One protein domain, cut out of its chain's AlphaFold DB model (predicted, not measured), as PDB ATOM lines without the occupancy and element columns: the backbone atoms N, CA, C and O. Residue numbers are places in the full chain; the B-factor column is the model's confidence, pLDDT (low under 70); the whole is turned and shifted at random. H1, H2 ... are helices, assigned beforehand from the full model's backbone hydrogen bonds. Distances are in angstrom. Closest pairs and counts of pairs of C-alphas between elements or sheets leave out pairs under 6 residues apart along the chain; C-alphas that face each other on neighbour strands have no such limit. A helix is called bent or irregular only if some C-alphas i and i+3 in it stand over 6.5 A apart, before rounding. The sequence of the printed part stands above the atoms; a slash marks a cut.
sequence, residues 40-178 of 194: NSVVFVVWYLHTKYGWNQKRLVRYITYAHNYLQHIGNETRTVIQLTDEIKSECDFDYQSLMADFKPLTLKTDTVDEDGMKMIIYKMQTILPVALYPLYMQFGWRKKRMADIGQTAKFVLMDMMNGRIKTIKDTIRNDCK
ATOM      1  N   ASN A  40      34.975  44.833 106.876       97.75
ATOM      2  CA  ASN A  40      35.863  44.529 107.996       97.75
ATOM      3  C   ASN A  40      35.147  44.640 109.354       97.75
ATOM      4  O   ASN A  40      35.422  43.835 110.241       97.75
ATOM      5  N   SER A  41      34.185  45.559 109.508       98.19
ATOM      6  CA  SER A  41      33.351  45.653 110.718       98.19
ATOM      7  C   SER A  41      32.498  44.404 110.919       98.19
ATOM      8  O   SER A  41      32.458  43.847 112.016       98.19
ATOM      9  N   VAL A  42      31.844  43.923 109.856       98.12
ATOM     10  CA  VAL A  42      31.043  42.691 109.913       98.12
ATOM     11  C   VAL A  42      31.941  41.486 110.184       98.12
ATOM     12  O   VAL A  42      31.642  40.702 111.083       98.12
ATOM     13  N   VAL A  43      33.063  41.371 109.467       98.00
ATOM     14  CA  VAL A  43      34.061  40.305 109.639       98.00
ATOM     15  C   VAL A  43      34.584  40.249 111.073       98.00
ATOM     16  O   VAL A  43      34.647  39.165 111.650       98.00
ATOM     17  N   PHE A  44      34.906  41.396 111.675       98.62
ATOM     18  CA  PHE A  44      35.329  41.469 113.072       98.62
ATOM     19  C   PHE A  44      34.281  40.859 114.011       98.62
ATOM     20  O   PHE A  44      34.620  40.023 114.850       98.62
ATOM     21  N   VAL A  45      33.008  41.236 113.864       98.56
ATOM     22  CA  VAL A  45      31.950  40.715 114.737       98.56
ATOM     23  C   VAL A  45      31.741  39.219 114.510       98.56
ATOM     24  O   VAL A  45      31.636  38.473 115.480       98.56
ATOM     25  N   VAL A  46      31.741  38.752 113.258       98.50
ATOM     26  CA  VAL A  46      31.647  37.318 112.929       98.50
ATOM     27  C   VAL A  46      32.779  36.540 113.607       98.50
ATOM     28  O   VAL A  46      32.522  35.537 114.271       98.50
ATOM     29  N   TRP A  47      34.013  37.032 113.501       98.69
ATOM     30  CA  TRP A  47      35.184  36.434 114.141       98.69
ATOM     31  C   TRP A  47      35.063  36.397 115.653       98.69
ATOM     32  O   TRP A  47      35.302  35.356 116.263       98.69
ATOM     33  N   TYR A  48      34.627  37.493 116.264       98.75
ATOM     34  CA  TYR A  48      34.429  37.556 117.702       98.75
ATOM     35  C   TYR A  48      33.366  36.560 118.186       98.75
ATOM     36  O   TYR A  48      33.575  35.829 119.153       98.75
ATOM     37  N   LEU A  49      32.222  36.499 117.501       98.62
ATOM     38  CA  LEU A  49      31.127  35.584 117.826       98.62
ATOM     39  C   LEU A  49      31.542  34.120 117.672       98.62
ATOM     40  O   LEU A  49      31.177  33.283 118.499       98.62
ATOM     41  N   HIS A  50      32.312  33.812 116.632       98.19
ATOM     42  CA  HIS A  50      32.835  32.474 116.417       98.19
ATOM     43  C   HIS A  50      33.846  32.088 117.504       98.19
ATOM     44  O   HIS A  50      33.626  31.131 118.239       98.19
ATOM     45  N   THR A  51      34.912  32.870 117.657       97.88
ATOM     46  CA  THR A  51      36.043  32.522 118.531       97.88
ATOM     47  C   THR A  51      35.694  32.558 120.013       97.88
ATOM     48  O   THR A  51      36.162  31.715 120.771       97.88
ATOM     49  N   LYS A  52      34.853  33.504 120.447       97.69
ATOM     50  CA  LYS A  52      34.516  33.661 121.869       97.69
ATOM     51  C   LYS A  52      33.279  32.887 122.298       97.69
ATOM     52  O   LYS A  52      33.211  32.429 123.434       97.69
ATOM     53  N   TYR A  53      32.280  32.781 121.422       96.94
ATOM     54  CA  TYR A  53      30.986  32.182 121.760       96.94
ATOM     55  C   TYR A  53      30.699  30.879 121.007       96.94
ATOM     56  O   TYR A  53      29.616  30.318 121.183       96.94
ATOM     57  N   GLY A  54      31.618  30.400 120.163       97.12
ATOM     58  CA  GLY A  54      31.458  29.153 119.416       97.12
ATOM     59  C   GLY A  54      30.310  29.195 118.407       97.12
ATOM     60  O   GLY A  54      29.689  28.167 118.136       97.12
ATOM     61  N   TRP A  55      29.945  30.375 117.889       97.50
ATOM     62  CA  TRP A  55      28.842  30.464 116.929       97.50
ATOM     63  C   TRP A  55      29.207  29.728 115.637       97.50
ATOM     64  O   TRP A  55      30.255  29.967 115.040       97.50
ATOM     65  N   ASN A  56      28.311  28.838 115.208       94.19
ATOM     66  CA  ASN A  56      28.433  28.112 113.950       94.19
ATOM     67  C   ASN A  56      27.989  28.967 112.753       94.19
ATOM     68  O   ASN A  56      27.323  29.994 112.913       94.19
ATOM     69  N   GLN A  57      28.301  28.500 111.542       92.56
ATOM     70  CA  GLN A  57      28.019  29.218 110.298       92.56
ATOM     71  C   GLN A  57      26.545  29.647 110.178       92.56
ATOM     72  O   GLN A  57      26.275  30.811 109.901       92.56
ATOM     73  N   LYS A  58      25.578  28.769 110.486       92.69
ATOM     74  CA  LYS A  58      24.139  29.095 110.421       92.69
ATOM     75  C   LYS A  58      23.768  30.289 111.306       92.69
ATOM     76  O   LYS A  58      23.020  31.176 110.890       92.69
ATOM     77  N   ARG A  59      24.278  30.327 112.539       96.44
ATOM     78  CA  ARG A  59      24.010  31.430 113.471       96.44
ATOM     79  C   ARG A  59      24.738  32.711 113.058       96.44
ATOM     80  O   ARG A  59      24.168  33.792 113.197       96.44
ATOM     81  N   LEU A  60      25.953  32.592 112.521       97.50
ATOM     82  CA  LEU A  60      26.717  33.718 111.980       97.50
ATOM     83  C   LEU A  60      26.013  34.349 110.771       97.50
ATOM     84  O   LEU A  60      25.859  35.566 110.741       97.50
ATOM     85  N   VAL A  61      25.489  33.542 109.842       95.44
ATOM     86  CA  VAL A  61      24.684  34.016 108.700       95.44
ATOM     87  C   VAL A  61      23.473  34.812 109.174       95.44
ATOM     88  O   VAL A  61      23.218  35.895 108.660       95.44
ATOM     89  N   ARG A  62      22.775  34.345 110.218       96.69
ATOM     90  CA  ARG A  62      21.652  35.098 110.795       96.69
ATOM     91  C   ARG A  62      22.080  36.476 111.312       96.69
ATOM     92  O   ARG A  62      21.363  37.449 111.097       96.69
ATOM     93  N   TYR A  63      23.231  36.577 111.978       98.12
ATOM     94  CA  TYR A  63      23.785  37.876 112.374       98.12
ATOM     95  C   TYR A  63      24.104  38.754 111.155       98.12
ATOM     96  O   TYR A  63      23.698  39.915 111.129       98.12
ATOM     97  N   ILE A  64      24.764  38.194 110.138       97.12
ATOM     98  CA  ILE A  64      25.141  38.906 108.910       97.12
ATOM     99  C   ILE A  64      23.902  39.480 108.211       97.12
ATOM    100  O   ILE A  64      23.932  40.633 107.788       97.12
ATOM    101  N   THR A  65      22.796  38.732 108.146       96.31
ATOM    102  CA  THR A  65      21.526  39.221 107.585       96.31
ATOM    103  C   THR A  65      21.010  40.453 108.329       96.31
ATOM    104  O   THR A  65      20.647  41.444 107.700       96.31
ATOM    105  N   TYR A  66      21.012  40.439 109.665       97.19
ATOM    106  CA  TYR A  66      20.593  41.612 110.432       97.19
ATOM    107  C   TYR A  66      21.547  42.794 110.246       97.19
ATOM    108  O   TYR A  66      21.086  43.918 110.067       97.19
ATOM    109  N   ALA A  67      22.862  42.554 110.251       96.75
ATOM    110  CA  ALA A  67      23.856  43.596 110.006       96.75
ATOM    111  C   ALA A  67      23.657  44.245 108.628       96.75
ATOM    112  O   ALA A  67      23.647  45.470 108.525       96.75
ATOM    113  N   HIS A  68      23.417  43.436 107.591       94.50
ATOM    114  CA  HIS A  68      23.110  43.918 106.248       94.50
ATOM    115  C   HIS A  68      21.893  44.850 106.240       94.50
ATOM    116  O   HIS A  68      21.970  45.938 105.677       94.50
ATOM    117  N   ASN A  69      20.802  44.479 106.916       93.25
ATOM    118  CA  ASN A  69      19.592  45.305 106.964       93.25
ATOM    119  C   ASN A  69      19.850  46.684 107.591       93.25
ATOM    120  O   ASN A  69      19.424  47.699 107.042       93.25
ATOM    121  N   TYR A  70      20.584  46.758 108.705       92.62
ATOM    122  CA  TYR A  70      20.912  48.055 109.311       92.62
ATOM    123  C   TYR A  70      21.881  48.873 108.455       92.62
ATOM    124  O   TYR A  70      21.714  50.084 108.351       92.62
ATOM    125  N   LEU A  71      22.837  48.232 107.778       90.56
ATOM    126  CA  LEU A  71      23.714  48.910 106.820       90.56
ATOM    127  C   LEU A  71      22.928  49.491 105.631       90.56
ATOM    128  O   LEU A  71      23.222  50.608 105.211       90.56
ATOM    129  N   GLN A  72      21.896  48.796 105.140       89.31
ATOM    130  CA  GLN A  72      20.983  49.331 104.119       89.31
ATOM    131  C   GLN A  72      20.211  50.553 104.626       89.31
ATOM    132  O   GLN A  72      20.064  51.529 103.895       89.31
ATOM    133  N   HIS A  73      19.762  50.552 105.885       86.88
ATOM    134  CA  HIS A  73      19.101  51.725 106.463       86.88
ATOM    135  C   HIS A  73      20.004  52.962 106.508       86.88
ATOM    136  O   HIS A  73      19.502  54.063 106.278       86.88
ATOM    137  N   ILE A  74      21.306  52.776 106.765       86.94
ATOM    138  CA  ILE A  74      22.310  53.847 106.683       86.94
ATOM    139  C   ILE A  74      22.520  54.295 105.235       86.94
ATOM    140  O   ILE A  74      22.500  55.489 104.959       86.94
ATOM    141  N   GLY A  75      22.701  53.350 104.306       78.00
ATOM    142  CA  GLY A  75      22.921  53.652 102.887       78.00
ATOM    143  C   GLY A  75      21.745  54.376 102.223       78.00
ATOM    144  O   GLY A  75      21.963  55.216 101.359       78.00
ATOM    145  N   ASN A  76      20.519  54.094 102.670       86.12
ATOM    146  CA  ASN A  76      19.291  54.757 102.220       86.12
ATOM    147  C   ASN A  76      18.941  56.012 103.039       86.12
ATOM    148  O   ASN A  76      17.837  56.531 102.898       86.12
ATOM    149  N   GLU A  77      19.821  56.448 103.947       82.56
ATOM    150  CA  GLU A  77      19.653  57.635 104.803       82.56
ATOM    151  C   GLU A  77      18.392  57.624 105.696       82.56
ATOM    152  O   GLU A  77      18.010  58.631 106.283       82.56
ATOM    153  N   THR A  78      17.756  56.461 105.865       77.88
ATOM    154  CA  THR A  78      16.582  56.285 106.745       77.88
ATOM    155  C   THR A  78      16.953  56.232 108.227       77.88
ATOM    156  O   THR A  78      16.113  56.440 109.101       77.88
ATOM    157  N   ARG A  79      18.219  55.920 108.518       86.69
ATOM    158  CA  ARG A  79      18.834  55.931 109.847       86.69
ATOM    159  C   ARG A  79      20.248  56.479 109.700       86.69
ATOM    160  O   ARG A  79      20.874  56.325 108.656       86.69
ATOM    161  N   THR A  80      20.785  57.063 110.761       90.62
ATOM    162  CA  THR A  80      22.177  57.528 110.821       90.62
ATOM    163  C   THR A  80      22.984  56.666 111.784       90.62
ATOM    164  O   THR A  80      22.447  56.065 112.716       90.62
ATOM    165  N   VAL A  81      24.304  56.629 111.588       92.00
ATOM    166  CA  VAL A  81      25.230  55.955 112.515       92.00
ATOM    167  C   VAL A  81      25.090  56.520 113.931       92.00
ATOM    168  O   VAL A  81      25.118  55.763 114.899       92.00
ATOM    169  N   ILE A  82      24.902  57.839 114.045       93.44
ATOM    170  CA  ILE A  82      24.736  58.547 115.319       93.44
ATOM    171  C   ILE A  82      23.482  58.048 116.037       93.44
ATOM    172  O   ILE A  82      23.594  57.598 117.170       93.44
ATOM    173  N   GLN A  83      22.333  57.998 115.352       93.69
ATOM    174  CA  GLN A  83      21.086  57.491 115.942       93.69
ATOM    175  C   GLN A  83      21.244  56.074 116.507       93.69
ATOM    176  O   GLN A  83      20.893  55.836 117.657       93.69
ATOM    177  N   LEU A  84      21.825  55.145 115.738       94.62
ATOM    178  CA  LEU A  84      22.033  53.769 116.213       94.62
ATOM    179  C   LEU A  84      23.022  53.701 117.389       94.62
ATOM    180  O   LEU A  84      22.888  52.856 118.273       94.62
ATOM    181  N   THR A  85      24.022  54.584 117.411       95.50
ATOM    182  CA  THR A  85      24.994  54.672 118.512       95.50
ATOM    183  C   THR A  85      24.346  55.213 119.788       95.50
ATOM    184  O   THR A  85      24.592  54.679 120.869       95.50
ATOM    185  N   ASP A  86      23.488  56.225 119.666       96.00
ATOM    186  CA  ASP A  86      22.775  56.848 120.785       96.00
ATOM    187  C   ASP A  86      21.721  55.909 121.392       96.00
ATOM    188  O   ASP A  86      21.572  55.849 122.614       96.00
ATOM    189  N   GLU A  87      21.038  55.113 120.566       95.69
ATOM    190  CA  GLU A  87      20.136  54.043 121.019       95.69
ATOM    191  C   GLU A  87      20.906  52.992 121.836       95.69
ATOM    192  O   GLU A  87      20.526  52.671 122.961       95.69
ATOM    193  N   ILE A  88      22.060  52.520 121.340       95.88
ATOM    194  CA  ILE A  88      22.928  51.610 122.109       95.88
ATOM    195  C   ILE A  88      23.350  52.262 123.433       95.88
ATOM    196  O   ILE A  88      23.284  51.626 124.483       95.88
ATOM    197  N   LYS A  89      23.775  53.527 123.423       96.50
ATOM    198  CA  LYS A  89      24.208  54.210 124.646       96.50
ATOM    199  C   LYS A  89      23.074  54.332 125.662       96.50
ATOM    200  O   LYS A  89      23.272  53.983 126.823       96.50
ATOM    201  N   SER A  90      21.906  54.798 125.237       96.00
ATOM    202  CA  SER A  90      20.781  55.082 126.133       96.00
ATOM    203  C   SER A  90      20.079  53.818 126.643       96.00
ATOM    204  O   SER A  90      19.723  53.756 127.816       96.00
ATOM    205  N   GLU A  91      19.936  52.783 125.812       94.75
ATOM    206  CA  GLU A  91      19.166  51.575 126.150       94.75
ATOM    207  C   GLU A  91      20.039  50.406 126.646       94.75
ATOM    208  O   GLU A  91      19.547  49.460 127.273       94.75
ATOM    209  N   CYS A  92      21.344  50.433 126.360       91.81
ATOM    210  CA  CYS A  92      22.293  49.381 126.739       91.81
ATOM    211  C   CYS A  92      23.351  49.849 127.750       91.81
ATOM    212  O   CYS A  92      24.091  49.009 128.269       91.81
ATOM    213  N   ASP A  93      23.423  51.153 128.043       93.25
ATOM    214  CA  ASP A  93      24.443  51.764 128.908       93.25
ATOM    215  C   ASP A  93      25.874  51.403 128.453       93.25
ATOM    216  O   ASP A  93      26.779  51.103 129.241       93.25
ATOM    217  N   PHE A  94      26.057  51.362 127.129       96.19
ATOM    218  CA  PHE A  94      27.342  51.154 126.471       96.19
ATOM    219  C   PHE A  94      27.711  52.389 125.649       96.19
ATOM    220  O   PHE A  94      27.202  52.604 124.551       96.19
ATOM    221  N   ASP A  95      28.631  53.192 126.181       96.19
ATOM    222  CA  ASP A  95      29.118  54.396 125.517       96.19
ATOM    223  C   ASP A  95      30.308  54.088 124.594       96.19
ATOM    224  O   ASP A  95      31.477  54.130 124.990       96.19
ATOM    225  N   TYR A  96      29.994  53.768 123.338       96.31
ATOM    226  CA  TYR A  96      30.993  53.501 122.304       96.31
ATOM    227  C   TYR A  96      31.891  54.712 122.008       96.31
ATOM    228  O   TYR A  96      33.090  54.552 121.771       96.31
ATOM    229  N   GLN A  97      31.329  55.923 122.021       94.94
ATOM    230  CA  GLN A  97      32.084  57.140 121.716       94.94
ATOM    231  C   GLN A  97      33.154  57.380 122.780       94.94
ATOM    232  O   GLN A  97      34.317  57.591 122.440       94.94
ATOM    233  N   SER A  98      32.781  57.258 124.057       96.25
ATOM    234  CA  SER A  98      33.720  57.371 125.175       96.25
ATOM    235  C   SER A  98      34.803  56.290 125.128       96.25
ATOM    236  O   SER A  98      35.975  56.590 125.348       96.25
ATOM    237  N   LEU A  99      34.449  55.047 124.777       96.88
ATOM    238  CA  LEU A  99      35.415  53.950 124.627       96.88
ATOM    239  C   LEU A  99      36.507  54.257 123.584       96.88
ATOM    240  O   LEU A  99      37.667  53.881 123.772       96.88
ATOM    241  N   MET A 100      36.129  54.908 122.482       96.12
ATOM    242  CA  MET A 100      36.987  55.153 121.322       96.12
ATOM    243  C   MET A 100      37.662  56.534 121.314       96.12
ATOM    244  O   MET A 100      38.428  56.820 120.395       96.12
ATOM    245  N   ALA A 101      37.391  57.394 122.301       94.62
ATOM    246  CA  ALA A 101      37.749  58.817 122.278       94.62
ATOM    247  C   ALA A 101      39.263  59.109 122.226       94.62
ATOM    248  O   ALA A 101      39.698  60.116 121.661       94.62
ATOM    249  N   ASP A 102      40.073  58.240 122.823       93.38
ATOM    250  CA  ASP A 102      41.537  58.325 122.858       93.38
ATOM    251  C   ASP A 102      42.205  57.734 121.604       93.38
ATOM    252  O   ASP A 102      43.368  58.033 121.328       93.38
ATOM    253  N   PHE A 103      41.481  56.941 120.813       93.69
ATOM    254  CA  PHE A 103      42.002  56.353 119.589       93.69
ATOM    255  C   PHE A 103      41.721  57.265 118.394       93.69
ATOM    256  O   PHE A 103      40.578  57.454 117.975       93.69
ATOM    257  N   LYS A 104      42.789  57.835 117.829       93.69
ATOM    258  CA  LYS A 104      42.733  58.784 116.709       93.69
ATOM    259  C   LYS A 104      43.483  58.214 115.498       93.69
ATOM    260  O   LYS A 104      44.653  58.536 115.306       93.69
ATOM    261  N   PRO A 105      42.844  57.387 114.650       92.00
ATOM    262  CA  PRO A 105      43.522  56.721 113.535       92.00
ATOM    263  C   PRO A 105      44.217  57.693 112.585       92.00
ATOM    264  O   PRO A 105      45.337  57.457 112.155       92.00
ATOM    265  N   LEU A 106      43.590  58.837 112.302       88.81
ATOM    266  CA  LEU A 106      44.127  59.819 111.355       88.81
ATOM    267  C   LEU A 106      45.425  60.496 111.829       88.81
ATOM    268  O   LEU A 106      46.082  61.148 111.023       88.81
ATOM    269  N   THR A 107      45.807  60.347 113.104       90.19
ATOM    270  CA  THR A 107      47.084  60.856 113.630       90.19
ATOM    271  C   THR A 107      48.207  59.819 113.591       90.19
ATOM    272  O   THR A 107      49.324  60.133 113.997       90.19
ATOM    273  N   LEU A 108      47.931  58.587 113.144       88.00
ATOM    274  CA  LEU A 108      48.955  57.562 112.961       88.00
ATOM    275  C   LEU A 108      49.951  58.007 111.884       88.00
ATOM    276  O   LEU A 108      49.558  58.494 110.819       88.00
ATOM    277  N   LYS A 109      51.242  57.839 112.185       88.44
ATOM    278  CA  LYS A 109      52.314  58.023 111.206       88.44
ATOM    279  C   LYS A 109      52.303  56.849 110.233       88.44
ATOM    280  O   LYS A 109      52.107  55.712 110.651       88.44
ATOM    281  N   THR A 110      52.493  57.165 108.964       88.94
ATOM    282  CA  THR A 110      52.463  56.241 107.833       88.94
ATOM    283  C   THR A 110      53.538  56.694 106.852       88.94
ATOM    284  O   THR A 110      53.729  57.898 106.661       88.94
ATOM    285  N   ASP A 111      54.241  55.737 106.266       88.50
ATOM    286  CA  ASP A 111      55.372  55.954 105.365       88.50
ATOM    287  C   ASP A 111      55.031  55.551 103.919       88.50
ATOM    288  O   ASP A 111      55.734  55.929 102.981       88.50
ATOM    289  N   THR A 112      53.932  54.812 103.714       88.50
ATOM    290  CA  THR A 112      53.494  54.334 102.392       88.50
ATOM    291  C   THR A 112      52.032  54.664 102.076       88.50
ATOM    292  O   THR A 112      51.206  54.889 102.962       88.50
ATOM    293  N   VAL A 113      51.687  54.648 100.782       84.88
ATOM    294  CA  VAL A 113      50.303  54.840 100.303       84.88
ATOM    295  C   VAL A 113      49.373  53.734 100.811       84.88
ATOM    296  O   VAL A 113      48.228  54.012 101.163       84.88
ATOM    297  N   ASP A 114      49.864  52.497 100.900       87.19
ATOM    298  CA  ASP A 114      49.085  51.364 101.412       87.19
ATOM    299  C   ASP A 114      48.758  51.543 102.902       87.19
ATOM    300  O   ASP A 114      47.631  51.296 103.339       87.19
ATOM    301  N   GLU A 115      49.717  52.046 103.682       90.62
ATOM    302  CA  GLU A 115      49.514  52.397 105.088       90.62
ATOM    303  C   GLU A 115      48.542  53.572 105.259       90.62
ATOM    304  O   GLU A 115      47.689  53.539 106.149       90.62
ATOM    305  N   ASP A 116      48.606  54.589 104.394       89.69
ATOM    306  CA  ASP A 116      47.614  55.671 104.354       89.69
ATOM    307  C   ASP A 116      46.205  55.149 104.035       89.69
ATOM    308  O   ASP A 116      45.224  55.561 104.668       89.69
ATOM    309  N   GLY A 117      46.098  54.208 103.093       90.69
ATOM    310  CA  GLY A 117      44.855  53.509 102.775       90.69
ATOM    311  C   GLY A 117      44.311  52.741 103.982       90.69
ATOM    312  O   GLY A 117      43.148  52.912 104.356       90.69
ATOM    313  N   MET A 118      45.161  51.963 104.659       93.38
ATOM    314  CA  MET A 118      44.786  51.226 105.870       93.38
ATOM    315  C   MET A 118      44.340  52.165 106.996       93.38
ATOM    316  O   MET A 118      43.311  51.928 107.627       93.38
ATOM    317  N   LYS A 119      45.042  53.280 107.208       94.62
ATOM    318  CA  LYS A 119      44.664  54.320 108.175       94.62
ATOM    319  C   LYS A 119      43.259  54.870 107.909       94.62
ATOM    320  O   LYS A 119      42.470  55.030 108.846       94.62
ATOM    321  N   MET A 120      42.920  55.124 106.644       94.00
ATOM    322  CA  MET A 120      41.573  55.552 106.250       94.00
ATOM    323  C   MET A 120      40.526  54.463 106.503       94.00
ATOM    324  O   MET A 120      39.454  54.768 107.028       94.00
ATOM    325  N   ILE A 121      40.837  53.201 106.200       96.06
ATOM    326  CA  ILE A 121      39.957  52.060 106.493       96.06
ATOM    327  C   ILE A 121      39.699  51.953 108.000       96.06
ATOM    328  O   ILE A 121      38.547  51.821 108.401       96.06
ATOM    329  N   ILE A 122      40.730  52.065 108.842       96.81
ATOM    330  CA  ILE A 122      40.605  52.019 110.309       96.81
ATOM    331  C   ILE A 122      39.705  53.154 110.809       96.81
ATOM    332  O   ILE A 122      38.803  52.913 111.609       96.81
ATOM    333  N   TYR A 123      39.900  54.380 110.313       96.31
ATOM    334  CA  TYR A 123      39.054  55.528 110.658       96.31
ATOM    335  C   TYR A 123      37.578  55.307 110.287       96.31
ATOM    336  O   TYR A 123      36.671  55.529 111.097       96.31
ATOM    337  N   LYS A 124      37.320  54.827 109.067       96.19
ATOM    338  CA  LYS A 124      35.960  54.514 108.613       96.19
ATOM    339  C   LYS A 124      35.367  53.347 109.407       96.19
ATOM    340  O   LYS A 124      34.192  53.400 109.763       96.19
ATOM    341  N   MET A 125      36.175  52.343 109.759       96.94
ATOM    342  CA  MET A 125      35.759  51.194 110.561       96.94
ATOM    343  C   MET A 125      35.369  51.627 111.976       96.94
ATOM    344  O   MET A 125      34.275  51.307 112.422       96.94
ATOM    345  N   GLN A 126      36.194  52.442 112.642       97.00
ATOM    346  CA  GLN A 126      35.871  53.058 113.935       97.00
ATOM    347  C   GLN A 126      34.540  53.822 113.884       97.00
ATOM    348  O   GLN A 126      33.786  53.809 114.854       97.00
ATOM    349  N   THR A 127      34.227  54.461 112.758       94.75
ATOM    350  CA  THR A 127      32.977  55.210 112.591       94.75
ATOM    351  C   THR A 127      31.772  54.285 112.401       94.75
ATOM    352  O   THR A 127      30.744  54.500 113.028       94.75
ATOM    353  N   ILE A 128      31.871  53.254 111.557       94.62
ATOM    354  CA  ILE A 128      30.722  52.412 111.173       94.62
ATOM    355  C   ILE A 128      30.465  51.237 112.125       94.62
ATOM    356  O   ILE A 128      29.367  50.681 112.140       94.62
ATOM    357  N   LEU A 129      31.453  50.858 112.937       96.50
ATOM    358  CA  LEU A 129      31.382  49.696 113.817       96.50
ATOM    359  C   LEU A 129      30.130  49.649 114.719       96.50
ATOM    360  O   LEU A 129      29.580  48.553 114.850       96.50
ATOM    361  N   PRO A 130      29.601  50.758 115.283       96.88
ATOM    362  CA  PRO A 130      28.340  50.730 116.029       96.88
ATOM    363  C   PRO A 130      27.179  50.101 115.255       96.88
ATOM    364  O   PRO A 130      26.382  49.374 115.839       96.88
ATOM    365  N   VAL A 131      27.120  50.295 113.934       96.88
ATOM    366  CA  VAL A 131      26.089  49.705 113.066       96.88
ATOM    367  C   VAL A 131      26.232  48.185 112.994       96.88
ATOM    368  O   VAL A 131      25.235  47.470 113.049       96.88
ATOM    369  N   ALA A 132      27.464  47.671 112.929       97.44
ATOM    370  CA  ALA A 132      27.729  46.232 112.975       97.44
ATOM    371  C   ALA A 132      27.460  45.635 114.370       97.44
ATOM    372  O   ALA A 132      27.045  44.487 114.491       97.44
ATOM    373  N   LEU A 133      27.644  46.413 115.439       97.81
ATOM    374  CA  LEU A 133      27.318  45.987 116.803       97.81
ATOM    375  C   LEU A 133      25.809  46.028 117.094       97.81
ATOM    376  O   LEU A 133      25.325  45.251 117.918       97.81
ATOM    377  N   TYR A 134      25.057  46.890 116.408       97.62
ATOM    378  CA  TYR A 134      23.635  47.130 116.658       97.62
ATOM    379  C   TYR A 134      22.754  45.864 116.630       97.62
ATOM    380  O   TYR A 134      21.957  45.684 117.554       97.62
ATOM    381  N   PRO A 135      22.904  44.915 115.677       98.12
ATOM    382  CA  PRO A 135      22.188  43.643 115.725       98.12
ATOM    383  C   PRO A 135      22.378  42.863 117.026       98.12
ATOM    384  O   PRO A 135      21.438  42.226 117.494       98.12
ATOM    385  N   LEU A 136      23.575  42.884 117.622       98.06
ATOM    386  CA  LEU A 136      23.845  42.144 118.859       98.06
ATOM    387  C   LEU A 136      22.984  42.667 120.001       98.06
ATOM    388  O   LEU A 136      22.390  41.884 120.741       98.06
ATOM    389  N   TYR A 137      22.890  43.989 120.085       96.12
ATOM    390  CA  TYR A 137      22.011  44.695 120.998       96.12
ATOM    391  C   TYR A 137      20.533  44.386 120.696       96.12
ATOM    392  O   TYR A 137      19.850  43.771 121.517       96.12
ATOM    393  N   MET A 138      20.063  44.736 119.500       96.19
ATOM    394  CA  MET A 138      18.635  44.769 119.178       96.19
ATOM    395  C   MET A 138      18.026  43.382 118.925       96.19
ATOM    396  O   MET A 138      16.909  43.100 119.344       96.19
ATOM    397  N   GLN A 139      18.746  42.499 118.231       97.00
ATOM    398  CA  GLN A 139      18.221  41.206 117.765       97.00
ATOM    399  C   GLN A 139      18.655  40.042 118.657       97.00
ATOM    400  O   GLN A 139      17.936  39.053 118.792       97.00
ATOM    401  N   PHE A 140      19.839  40.141 119.270       96.06
ATOM    402  CA  PHE A 140      20.384  39.091 120.134       96.06
ATOM    403  C   PHE A 140      20.339  39.442 121.628       96.06
ATOM    404  O   PHE A 140      20.789  38.638 122.450       96.06
ATOM    405  N   GLY A 141      19.789  40.606 121.990       96.00
ATOM    406  CA  GLY A 141      19.536  41.010 123.373       96.00
ATOM    407  C   GLY A 141      20.799  41.242 124.201       96.00
ATOM    408  O   GLY A 141      20.772  41.076 125.423       96.00
ATOM    409  N   TRP A 142      21.932  41.563 123.569       97.31
ATOM    410  CA  TRP A 142      23.166  41.847 124.296       97.31
ATOM    411  C   TRP A 142      23.041  43.159 125.065       97.31
ATOM    412  O   TRP A 142      22.572  44.169 124.548       97.31
ATOM    413  N   ARG A 143      23.484  43.126 126.323       94.69
ATOM    414  CA  ARG A 143      23.452  44.257 127.259       94.69
ATOM    415  C   ARG A 143      24.867  44.698 127.644       94.69
ATOM    416  O   ARG A 143      25.839  44.038 127.254       94.69
ATOM    417  N   LYS A 144      24.969  45.757 128.458       95.31
ATOM    418  CA  LYS A 144      26.202  46.434 128.902       95.31
ATOM    419  C   LYS A 144      27.443  45.548 128.959       95.31
ATOM    420  O   LYS A 144      28.398  45.794 128.237       95.31
ATOM    421  N   LYS A 145      27.426  44.483 129.772       96.44
ATOM    422  CA  LYS A 145      28.602  43.617 129.982       96.44
ATOM    423  C   LYS A 145      29.144  43.020 128.680       96.44
ATOM    424  O   LYS A 145      30.345  43.073 128.448       96.44
ATOM    425  N   ARG A 146      28.278  42.451 127.831       97.31
ATOM    426  CA  ARG A 146      28.708  41.829 126.566       97.31
ATOM    427  C   ARG A 146      29.082  42.872 125.519       97.31
ATOM    428  O   ARG A 146      30.028  42.648 124.771       97.31
ATOM    429  N   MET A 147      28.365  43.997 125.486       98.00
ATOM    430  CA  MET A 147      28.640  45.096 124.556       98.00
ATOM    431  C   MET A 147      29.967  45.799 124.869       98.00
ATOM    432  O   MET A 147      30.759  46.039 123.962       98.00
ATOM    433  N   ALA A 148      30.266  46.040 126.147       97.44
ATOM    434  CA  ALA A 148      31.546  46.597 126.582       97.44
ATOM    435  C   ALA A 148      32.721  45.671 126.235       97.44
ATOM    436  O   ALA A 148      33.753  46.118 125.745       97.44
ATOM    437  N   ASP A 149      32.541  44.369 126.436       98.12
ATOM    438  CA  ASP A 149      33.552  43.344 126.183       98.12
ATOM    439  C   ASP A 149      33.895  43.192 124.682       98.12
ATOM    440  O   ASP A 149      35.073  43.194 124.303       98.12
ATOM    441  N   ILE A 150      32.886  43.161 123.796       98.44
ATOM    442  CA  ILE A 150      33.141  43.196 122.344       98.44
ATOM    443  C   ILE A 150      33.707  44.547 121.904       98.44
ATOM    444  O   ILE A 150      34.619  44.571 121.083       98.44
ATOM    445  N   GLY A 151      33.229  45.659 122.471       97.75
ATOM    446  CA  GLY A 151      33.742  46.995 122.180       97.75
ATOM    447  C   GLY A 151      35.234  47.113 122.493       97.75
ATOM    448  O   GLY A 151      36.011  47.555 121.646       97.75
ATOM    449  N   GLN A 152      35.654  46.656 123.673       98.00
ATOM    450  CA  GLN A 152      37.060  46.665 124.073       98.00
ATOM    451  C   GLN A 152      37.914  45.801 123.138       98.00
ATOM    452  O   GLN A 152      38.996  46.213 122.721       98.00
ATOM    453  N   THR A 153      37.406  44.628 122.752       98.31
ATOM    454  CA  THR A 153      38.082  43.766 121.772       98.31
ATOM    455  C   THR A 153      38.196  44.453 120.411       98.31
ATOM    456  O   THR A 153      39.238  44.371 119.765       98.31
ATOM    457  N   ALA A 154      37.161  45.181 119.989       98.06
ATOM    458  CA  ALA A 154      37.179  45.926 118.739       98.06
ATOM    459  C   ALA A 154      38.227  47.040 118.744       98.06
ATOM    460  O   ALA A 154      38.944  47.200 117.762       98.06
ATOM    461  N   LYS A 155      38.359  47.769 119.860       97.75
ATOM    462  CA  LYS A 155      39.390  48.799 120.030       97.75
ATOM    463  C   LYS A 155      40.790  48.214 119.854       97.75
ATOM    464  O   LYS A 155      41.572  48.748 119.076       97.75
ATOM    465  N   PHE A 156      41.077  47.077 120.495       97.06
ATOM    466  CA  PHE A 156      42.355  46.383 120.310       97.06
ATOM    467  C   PHE A 156      42.578  45.940 118.863       97.06
ATOM    468  O   PHE A 156      43.663  46.144 118.328       97.06
ATOM    469  N   VAL A 157      41.553  45.378 118.212       97.44
ATOM    470  CA  VAL A 157      41.652  44.978 116.802       97.44
ATOM    471  C   VAL A 157      41.973  46.179 115.920       97.44
ATOM    472  O   VAL A 157      42.913  46.091 115.142       97.44
ATOM    473  N   LEU A 158      41.250  47.292 116.064       96.50
ATOM    474  CA  LEU A 158      41.477  48.514 115.288       96.50
ATOM    475  C   LEU A 158      42.901  49.063 115.468       96.50
ATOM    476  O   LEU A 158      43.519  49.477 114.490       96.50
ATOM    477  N   MET A 159      43.429  49.039 116.694       95.00
ATOM    478  CA  MET A 159      44.800  49.472 116.988       95.00
ATOM    479  C   MET A 159      45.859  48.567 116.345       95.00
ATOM    480  O   MET A 159      46.922  49.049 115.967       95.00
ATOM    481  N   ASP A 160      45.564  47.276 116.189       95.81
ATOM    482  CA  ASP A 160      46.487  46.273 115.647       95.81
ATOM    483  C   ASP A 160      46.289  46.016 114.137       95.81
ATOM    484  O   ASP A 160      46.996  45.219 113.521       95.81
ATOM    485  N   MET A 161      45.331  46.694 113.490       94.94
ATOM    486  CA  MET A 161      45.054  46.510 112.057       94.94
ATOM    487  C   MET A 161      46.245  46.862 111.165       94.94
ATOM    488  O   MET A 161      46.458  46.172 110.168       94.94
ATOM    489  N   MET A 162      47.040  47.867 111.545       91.62
ATOM    490  CA  MET A 162      48.277  48.228 110.839       91.62
ATOM    491  C   MET A 162      49.303  47.085 110.838       91.62
ATOM    492  O   MET A 162      50.066  46.953 109.891       91.62
ATOM    493  N   ASN A 163      49.261  46.200 111.840       93.94
ATOM    494  CA  ASN A 163      50.144  45.038 111.953       93.94
ATOM    495  C   ASN A 163      49.559  43.780 111.281       93.94
ATOM    496  O   ASN A 163      49.994  42.660 111.541       93.94
ATOM    497  N   GLY A 164      48.537  43.934 110.432       94.00
ATOM    498  CA  GLY A 164      47.941  42.831 109.680       94.00
ATOM    499  C   GLY A 164      46.851  42.053 110.423       94.00
ATOM    500  O   GLY A 164      46.379  41.041 109.901       94.00
ATOM    501  N   ARG A 165      46.377  42.525 111.587       96.81
ATOM    502  CA  ARG A 165      45.359  41.825 112.398       96.81
ATOM    503  C   ARG A 165      44.111  41.425 111.614       96.81
ATOM    504  O   ARG A 165      43.575  40.334 111.811       96.81
ATOM    505  N   ILE A 166      43.642  42.289 110.713       95.94
ATOM    506  CA  ILE A 166      42.441  42.021 109.914       95.94
ATOM    507  C   ILE A 166      42.634  40.856 108.934       95.94
ATOM    508  O   ILE A 166      41.690  40.109 108.686       95.94
ATOM    509  N   LYS A 167      43.854  40.661 108.416       95.88
ATOM    510  CA  LYS A 167      44.186  39.524 107.554       95.88
ATOM    511  C   LYS A 167      44.080  38.224 108.346       95.88
ATOM    512  O   LYS A 167      43.346  37.335 107.935       95.88
ATOM    513  N   THR A 168      44.695  38.169 109.530       97.69
ATOM    514  CA  THR A 168      44.593  37.015 110.436       97.69
ATOM    515  C   THR A 168      43.140  36.681 110.773       97.69
ATOM    516  O   THR A 168      42.746  35.522 110.722       97.69
ATOM    517  N   ILE A 169      42.319  37.697 111.059       98.12
ATOM    518  CA  ILE A 169      40.885  37.524 111.320       98.12
ATOM    519  C   ILE A 169      40.158  36.908 110.110       98.12
ATOM    520  O   ILE A 169      39.377  35.967 110.277       98.12
ATOM    521  N   LYS A 170      40.403  37.419 108.897       97.25
ATOM    522  CA  LYS A 170      39.804  36.888 107.659       97.25
ATOM    523  C   LYS A 170      40.230  35.440 107.404       97.25
ATOM    524  O   LYS A 170      39.382  34.629 107.036       97.25
ATOM    525  N   ASP A 171      41.495  35.111 107.654       97.25
ATOM    526  CA  ASP A 171      42.022  33.752 107.503       97.25
ATOM    527  C   ASP A 171      41.357  32.776 108.489       97.25
ATOM    528  O   ASP A 171      40.930  31.695 108.081       97.25
ATOM    529  N   THR A 172      41.162  33.171 109.756       96.69
ATOM    530  CA  THR A 172      40.391  32.381 110.738       96.69
ATOM    531  C   THR A 172      38.970  32.106 110.242       96.69
ATOM    532  O   THR A 172      38.518  30.965 110.234       96.69
ATOM    533  N   ILE A 173      38.257  33.131 109.770       96.88
ATOM    534  CA  ILE A 173      36.879  32.973 109.280       96.88
ATOM    535  C   ILE A 173      36.802  32.083 108.038       96.88
ATOM    536  O   ILE A 173      35.899  31.247 107.932       96.88
ATOM    537  N   ARG A 174      37.759  32.217 107.117       95.94
ATOM    538  CA  ARG A 174      37.851  31.348 105.946       95.94
ATOM    539  C   ARG A 174      38.034  29.889 106.351       95.94
ATOM    540  O   ARG A 174      37.328  29.024 105.834       95.94
ATOM    541  N   ASN A 175      38.967  29.620 107.260       94.81
ATOM    542  CA  ASN A 175      39.348  28.260 107.630       94.81
ATOM    543  C   ASN A 175      38.284  27.572 108.487       94.81
ATOM    544  O   ASN A 175      37.899  26.438 108.177       94.81
ATOM    545  N   ASP A 176      37.767  28.278 109.492       95.06
ATOM    546  CA  ASP A 176      36.915  27.692 110.528       95.06
ATOM    547  C   ASP A 176      35.430  27.796 110.171       95.06
ATOM    548  O   ASP A 176      34.654  26.870 110.396       95.06
ATOM    549  N   CYS A 177      35.018  28.923 109.583       94.12
ATOM    550  CA  CYS A 177      33.616  29.180 109.251       94.12
ATOM    551  C   CYS A 177      33.284  28.944 107.774       94.12
ATOM    552  O   CYS A 177      32.112  29.044 107.406       94.12
ATOM    553  N   LYS A 178      34.283  28.654 106.927       94.31
ATOM    554  CA  LYS A 178      34.116  28.413 105.483       94.31
ATOM    555  C   LYS A 178      33.458  29.586 104.753       94.31
ATOM    556  O   LYS A 178      32.670  29.378 103.835       94.31
TER     557      LYS A 178
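What this domain is: This is residues 40 to 178 of the 194 residues of an uncharacterized protein of Firmicutes bacterium AF36-3BH (UniProt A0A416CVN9). Two long helices, the bent H5 and H6, run lengthwise and opposite ways, with H1 on one side of them, set between H2 and H7. On the other side, H3 packs on H5b and the short H4 on H6, followed by a long stretch with no named element. The printed part has 139 residues with seven named helices, H1 to H7 in order, and no named strand: all helix. It is compact, with a radius of gyration of the C-alphas of 14.8 A and spans of 42 by 34 by 31 A.

How they stand to each other: H1, residues 40 to 53, and H2, residues 57 to 75, form a helical hairpin: they touch, Val 46 and Leu 60 having the closest C-alphas at 6.2 A, at a shallow tilt of 31 degrees, opposite ways. H3 is residues 81 to 92 and H4 residues 96 to 100. H5, residues 113 to 138, is one helix by its hydrogen bonds but bent, C-alphas 127 and 130 being 7.3 A apart; its arms, H5a up to 127 and H5b from 130, stand at a shallow tilt of 32 degrees, only just short of steep. H5 is the hub, touching 4 other helices. H5b touches H2, closest at the C-alphas of Ala 67 and Ala 132, 5.5 A, at a steep tilt of 59 degrees. H5b also touches H3, the closest C-alphas being those of Thr 85 and Pro 130 at 5.7 A. H6, residues 144 to 163, touches H5a with residues 158 to 162 alone, closest at the C-alphas of Ile 122 and Leu 158, 6.2 A; their tilt is a shallow 8 degrees, opposite ways. H4 touches H6, with the C-alphas of Met 100 and Lys 155 closest at 6.9 A. H7, residues 165 to 177, touches H1 at a steep tilt of 57 degrees, closest at the C-alphas of Trp 47 and Ile 173, 6.2 A. H7 is apart from H5a and H5b. Helix packing is mostly crossed, but only just. Every O i to N i+4 pair is within hydrogen-bond range in H1, H2, H3, H4, H5a and H7, against 3 of 5 in H5b and 14 of 16 in H6.

Where its parts are: H1 begins at C-alpha 40 (35.863, 44.529, 107.996). From first to last C-alpha, H1 is 19.1 A long, H2 26.0 A, H5a 21.2 A and H6 29.4 A. H5b and H6 are irregular: C-alphas 132 and 135 are 6.7 A apart, and C-alphas 159 and 162 are 7.2 A apart. H7 ends at C-alpha 177 (33.616, 29.180, 109.251).

The domain as a whole: The two C-alphas farthest apart are those of Asp 111 and Gly 141, 42.8 A. The link from H4 to H5, residues 101 to 112, is long; the others are tight. The printed part has no cut. Its mean pLDDT is 94.7, and no printed residue is under 70.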